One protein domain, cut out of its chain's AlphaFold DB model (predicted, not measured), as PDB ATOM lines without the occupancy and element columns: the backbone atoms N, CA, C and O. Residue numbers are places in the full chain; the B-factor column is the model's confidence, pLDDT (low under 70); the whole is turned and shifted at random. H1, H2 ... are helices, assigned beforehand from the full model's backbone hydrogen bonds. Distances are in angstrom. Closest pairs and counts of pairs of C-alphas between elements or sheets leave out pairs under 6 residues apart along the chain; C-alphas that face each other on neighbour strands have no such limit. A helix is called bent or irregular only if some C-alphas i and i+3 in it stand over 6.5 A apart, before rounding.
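This is residues 38 to 81 of the 201 residues of an uncharacterized protein of Pedobacter sp (UniProt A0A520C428). One long helix, H1, runs along the length of the domain, and the rest of the printed part folds back beside it as a bent return path: a turn at the far end of H1, the one-turn helix H2, and the slanting helix H3, which comes back to the first turns of H1. H2 and H3 both meet H1 on few residues, and the domain looks like a narrow loop of chain with H1 as its straight side. The printed part has 44 residues with three named helices, in the order H1, H2, H3, and no named strand; its class is all helix. It is compact, with a radius of gyration of the C-alphas of 10.5 A, and elongated, with spans of 32 by 20 by 13 A.

H1, residues 38 to 52, is the longest helix. After a short link of 8 residues comes H2, residues 61 to 64, which touches H1; the closest C-alphas are those of Trp 47 and Leu 64, 6.9 A apart. A tight link of 3 residues leads to H3, residues 68 to 78. H2 and H3 only just touch, with 3 pairs of C-alphas within 8 A, and they touch only at the corner by their link; the closest C-alphas are those of Ser 62 and Ser 71, 5.6 A apart. H3 touches H1, which meets it with residues 40 to 41 alone; the closest C-alphas are those of Val 40 and Tyr 74, 6.5 A apart. H1 and H3 run opposite ways at a steep tilt of 55 degrees. In H1 and H3 every pair of O of residue i and N of residue i+4 is within hydrogen-bond range; H2 is too short for such a pair, and its 1 pair of O of residue i and N of residue i+3 is within range.

H1 begins at C-alpha 38, at (160.828, 146.130, 199.078), and ends at C-alpha 52, at (169.174, 157.372, 183.370), 21.0 A away. H2 goes from Leu 61 to Leu 64. H3 goes from Lys 68 to Met 78, 15.4 A from first to last C-alpha, and ends at (169.362, 143.400, 198.795).

The two C-alphas farthest apart are those of Asn 55 and Lys 81, at 32.7 A, while the first and last printed C-alphas, of Glu 38 and Lys 81, are 10.8 A apart. The printed part has no cut, and neither link between the helices is long. The mean pLDDT of the printed part is 72.9; 18 residues are under 70, namely residues 51 to 66 and residues 68 to 69. The mean pLDDT is 80 for H1, 59 for H2 and 81 for H3.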
ATOM      1  N   GLU A  38     161.742 145.488 200.034       86.00
ATOM      2  CA  GLU A  38     160.828 146.130 199.078       86.00
ATOM      3  C   GLU A  38     161.021 147.655 199.023       86.00
ATOM      4  O   GLU A  38     161.062 148.237 197.934       86.00
ATOM      5  N   ARG A  39     161.182 148.308 200.180       89.12
ATOM      6  CA  ARG A  39     161.439 149.752 200.289       89.12
ATOM      7  C   ARG A  39     162.756 150.139 199.624       89.12
ATOM      8  O   ARG A  39     162.784 151.063 198.805       89.12
ATOM      9  N   VAL A  40     163.834 149.422 199.936       85.38
ATOM     10  CA  VAL A  40     165.155 149.638 199.329       85.38
ATOM     11  C   VAL A  40     165.083 149.452 197.822       85.38
ATOM     12  O   VAL A  40     165.556 150.301 197.073       85.38
ATOM     13  N   LEU A  41     164.414 148.404 197.354       85.50
ATOM     14  CA  LEU A  41     164.285 148.105 195.935       85.50
ATOM     15  C   LEU A  41     163.489 149.184 195.179       85.50
ATOM     16  O   LEU A  41     163.880 149.562 194.074       85.50
ATOM     17  N   LYS A  42     162.425 149.744 195.772       85.69
ATOM     18  CA  LYS A  42     161.720 150.918 195.219       85.69
ATOM     19  C   LYS A  42     162.630 152.145 195.146       85.69
ATOM     20  O   LYS A  42     162.650 152.825 194.125       85.69
ATOM     21  N   THR A  43     163.401 152.390 196.202       84.12
ATOM     22  CA  THR A  43     164.321 153.532 196.295       84.12
ATOM     23  C   THR A  43     165.420 153.442 195.233       84.12
ATOM     24  O   THR A  43     165.620 154.379 194.467       84.12
ATOM     25  N   VAL A  44     166.054 152.276 195.101       82.56
ATOM     26  CA  VAL A  44     167.079 152.007 194.083       82.56
ATOM     27  C   VAL A  44     166.515 152.161 192.671       82.56
ATOM     28  O   VAL A  44     167.160 152.771 191.825       82.56
ATOM     29  N   ARG A  45     165.307 151.644 192.399       81.69
ATOM     30  CA  ARG A  45     164.654 151.810 191.088       81.69
ATOM     31  C   ARG A  45     164.370 153.274 190.766       81.69
ATOM     32  O   ARG A  45     164.586 153.680 189.630       81.69
ATOM     33  N   LYS A  46     163.920 154.049 191.756       82.69
ATOM     34  CA  LYS A  46     163.684 155.487 191.608       82.69
ATOM     35  C   LYS A  46     164.983 156.217 191.249       82.69
ATOM     36  O   LYS A  46     165.026 156.895 190.228       82.69
ATOM     37  N   TRP A  47     166.065 155.981 191.986       76.88
ATOM     38  CA  TRP A  47     167.369 156.579 191.671       76.88
ATOM     39  C   TRP A  47     167.925 156.149 190.318       76.88
ATOM     40  O   TRP A  47     168.455 156.975 189.580       76.88
ATOM     41  N   ALA A  48     167.776 154.870 189.963       74.25
ATOM     42  CA  ALA A  48     168.158 154.387 188.643       74.25
ATOM     43  C   ALA A  48     167.378 155.126 187.543       74.25
ATOM     44  O   ALA A  48     167.979 155.549 186.562       74.25
ATOM     45  N   SER A  49     166.071 155.349 187.720       75.56
ATOM     46  CA  SER A  49     165.272 156.114 186.752       75.56
ATOM     47  C   SER A  49     165.675 157.592 186.665       75.56
ATOM     48  O   SER A  49     165.711 158.145 185.572       75.56
ATOM     49  N   GLU A  50     166.046 158.214 187.785       73.06
ATOM     50  CA  GLU A  50     166.481 159.615 187.832       73.06
ATOM     51  C   GLU A  50     167.856 159.811 187.168       73.06
ATOM     52  O   GLU A  50     168.038 160.766 186.416       73.06
ATOM     53  N   LYS A  51     168.808 158.886 187.367       68.00
ATOM     54  CA  LYS A  51     170.148 158.971 186.753       68.00
ATOM     55  C   LYS A  51     170.186 158.574 185.276       68.00
ATOM     56  O   LYS A  51     171.018 159.097 184.540       68.00
ATOM     57  N   VAL A  52     169.279 157.714 184.805       62.00
ATOM     58  CA  VAL A  52     169.174 157.372 183.370       62.00
ATOM     59  C   VAL A  52     168.761 158.584 182.522       62.00
ATOM     60  O   VAL A  52     169.207 158.702 181.384       62.00
ATOM     61  N   ASN A  53     168.016 159.541 183.087       57.62
ATOM     62  CA  ASN A  53     167.722 160.821 182.427       57.62
ATOM     63  C   ASN A  53     168.933 161.777 182.380       57.62
ATOM     64  O   ASN A  53     168.897 162.780 181.672       57.62
ATOM     65  N   GLY A  54     170.011 161.465 183.105       55.41
ATOM     66  CA  GLY A  54     171.258 162.222 183.144       55.41
ATOM     67  C   GLY A  54     172.445 161.373 182.695       55.41
ATOM     68  O   GLY A  54     173.250 160.973 183.525       55.41
ATOM     69  N   ASN A  55     172.532 161.075 181.395       50.78
ATOM     70  CA  ASN A  55     173.728 160.693 180.619       50.78
ATOM     71  C   ASN A  55     174.826 159.812 181.279       50.78
ATOM     72  O   ASN A  55     175.996 159.896 180.904       50.78
ATOM     73  N   SER A  56     174.496 158.949 182.242       53.94
ATOM     74  CA  SER A  56     175.480 158.182 183.015       53.94
ATOM     75  C   SER A  56     175.282 156.676 182.822       53.94
ATOM     76  O   SER A  56     174.340 156.061 183.305       53.94
ATOM     77  N   SER A  57     176.221 156.074 182.089       52.78
ATOM     78  CA  SER A  57     176.272 154.652 181.703       52.78
ATOM     79  C   SER A  57     176.677 153.696 182.849       52.78
ATOM     80  O   SER A  57     176.894 152.502 182.634       52.78
ATOM     81  N   ASN A  58     176.803 154.181 184.088       53.34
ATOM     82  CA  ASN A  58     177.336 153.368 185.183       53.34
ATOM     83  C   ASN A  58     176.249 152.517 185.851       53.34
ATOM     84  O   ASN A  58     175.350 153.019 186.519       53.34
ATOM     85  N   LYS A  59     176.377 151.197 185.670       56.00
ATOM     86  CA  LYS A  59     175.435 150.154 186.111       56.00
ATOM     87  C   LYS A  59     175.609 149.699 187.566       56.00
ATOM     88  O   LYS A  59     174.862 148.831 188.012       56.00
ATOM     89  N   ASP A  60     176.569 150.257 188.299       59.06
ATOM     90  CA  ASP A  60     176.862 149.838 189.668       59.06
ATOM     91  C   ASP A  60     176.058 150.622 190.712       59.06
ATOM     92  O   ASP A  60     176.000 151.851 190.706       59.06
ATOM     93  N   LEU A  61     175.473 149.900 191.672       57.69
ATOM     94  CA  LEU A  61     174.685 150.459 192.782       57.69
ATOM     95  C   LEU A  61     175.515 151.412 193.663       57.69
ATOM     96  O   LEU A  61     174.985 152.358 194.240       57.69
ATOM     97  N   SER A  62     176.830 151.184 193.725       58.38
ATOM     98  CA  SER A  62     177.820 152.059 194.358       58.38
ATOM     99  C   SER A  62     178.070 153.357 193.584       58.38
ATOM    100  O   SER A  62     178.456 154.341 194.198       58.38
ATOM    101  N   ALA A  63     177.820 153.398 192.272       58.16
ATOM    102  CA  ALA A  63     177.882 154.622 191.464       58.16
ATOM    103  C   ALA A  63     176.564 155.423 191.511       58.16
ATOM    104  O   ALA A  63     176.527 156.627 191.234       58.16
ATOM    105  N   LEU A  64     175.456 154.771 191.879       59.84
ATOM    106  CA  LEU A  64     174.170 155.437 192.093       59.84
ATOM    107  C   LEU A  64     174.147 156.249 193.398       59.84
ATOM    108  O   LEU A  64     173.406 157.224 193.479       59.84
ATOM    109  N   LEU A  65     174.986 155.900 194.374       64.25
ATOM    110  CA  LEU A  65     174.975 156.460 195.723       64.25
ATOM    111  C   LEU A  65     176.274 157.192 196.044       64.25
ATOM    112  O   LEU A  65     177.335 156.583 196.082       64.25
ATOM    113  N   GLU A  66     176.178 158.484 196.347       65.62
ATOM    114  CA  GLU A  66     177.337 159.320 196.697       65.62
ATOM    115  C   GLU A  66     177.954 158.938 198.054       65.62
ATOM    116  O   GLU A  66     179.138 159.163 198.292       65.62
ATOM    117  N   ASN A  67     177.172 158.301 198.937       74.44
ATOM    118  CA  ASN A  67     177.619 157.873 200.260       74.44
ATOM    119  C   ASN A  67     177.935 156.363 200.307       74.44
ATOM    120  O   ASN A  67     177.063 155.505 200.113       74.44
ATOM    121  N   LYS A  68     179.193 156.044 200.639       69.75
ATOM    122  CA  LYS A  68     179.723 154.680 200.765       69.75
ATOM    123  C   LYS A  68     179.009 153.859 201.844       69.75
ATOM    124  O   LYS A  68     178.751 152.675 201.618       69.75
ATOM    125  N   ASP A  69     178.617 154.464 202.963       69.19
ATOM    126  CA  ASP A  69     177.931 153.753 204.049       69.19
ATOM    127  C   ASP A  69     176.506 153.351 203.655       69.19
ATOM    128  O   ASP A  69     176.085 152.212 203.889       69.19
ATOM    129  N   SER A  70     175.802 154.224 202.931       77.50
ATOM    130  CA  SER A  70     174.485 153.925 202.361       77.50
ATOM    131  C   SER A  70     174.557 152.776 201.352       77.50
ATOM    132  O   SER A  70     173.714 151.877 201.368       77.50
ATOM    133  N   SER A  71     175.600 152.741 200.514       79.44
ATOM    134  CA  SER A  71     175.800 151.657 199.540       79.44
ATOM    135  C   SER A  71     175.969 150.286 200.216       79.44
ATOM    136  O   SER A  71     175.378 149.293 199.783       79.44
ATOM    137  N   ARG A  72     176.706 150.229 201.335       83.44
ATOM    138  CA  ARG A  72     176.920 148.998 202.108       83.44
ATOM    139  C   ARG A  72     175.621 148.505 202.739       83.44
ATOM    140  O   ARG A  72     175.341 147.305 202.696       83.44
ATOM    141  N   TYR A  73     174.828 149.419 203.294       86.50
ATOM    142  CA  TYR A  73     173.522 149.104 203.865       86.50
ATOM    143  C   TYR A  73     172.574 148.505 202.819       86.50
ATOM    144  O   TYR A  73     172.047 147.411 203.025       86.50
ATOM    145  N   TYR A  74     172.408 149.157 201.665       84.38
ATOM    146  CA  TYR A  74     171.489 148.662 200.640       84.38
ATOM    147  C   TYR A  74     171.939 147.340 200.030       84.38
ATOM    148  O   TYR A  74     171.106 146.460 199.835       84.38
ATOM    149  N   ASN A  75     173.242 147.140 199.817       83.12
ATOM    150  CA  ASN A  75     173.764 145.848 199.369       83.12
ATOM    151  C   ASN A  75     173.464 144.731 200.380       83.12
ATOM    152  O   ASN A  75     173.058 143.636 199.987       83.12
ATOM    153  N   LYS A  76     173.589 145.015 201.684       88.38
ATOM    154  CA  LYS A  76     173.228 144.063 202.744       88.38
ATOM    155  C   LYS A  76     171.741 143.709 202.699       88.38
ATOM    156  O   LYS A  76     171.411 142.530 202.756       88.38
ATOM    157  N   VAL A  77     170.857 144.702 202.576       85.31
ATOM    158  CA  VAL A  77     169.400 144.482 202.496       85.31
ATOM    159  C   VAL A  77     169.021 143.725 201.217       85.31
ATOM    160  O   VAL A  77     168.228 142.786 201.261       85.31
ATOM    161  N   MET A  78     169.629 144.061 200.078       81.31
ATOM    162  CA  MET A  78     169.362 143.400 198.795       81.31
ATOM    163  C   MET A  78     169.796 141.926 198.781       81.31
ATOM    164  O   MET A  78     169.174 141.118 198.088       81.31
ATOM    165  N   GLY A  79     170.805 141.560 199.579       83.38
ATOM    166  CA  GLY A  79     171.243 140.175 199.774       83.38
ATOM    167  C   GLY A  79     170.336 139.324 200.673       83.38
ATOM    168  O   GLY A  79     170.503 138.107 200.723       83.38
ATOM    169  N   GLN A  80     169.371 139.919 201.380       86.19
ATOM    170  CA  GLN A  80     168.438 139.173 202.233       86.19
ATOM    171  C   GLN A  80     167.407 138.396 201.404       86.19
ATOM    172  O   GLN A  80     167.180 138.686 200.229       86.19
ATOM    173  N   LYS A  81     166.735 137.415 202.014       81.81
ATOM    174  CA  LYS A  81     165.596 136.728 201.383       81.81
ATOM    175  C   LYS A  81     164.420 137.699 201.199       81.81
ATOM    176  O   LYS A  81     164.220 138.598 202.014       81.81
TER     177      LYS A  81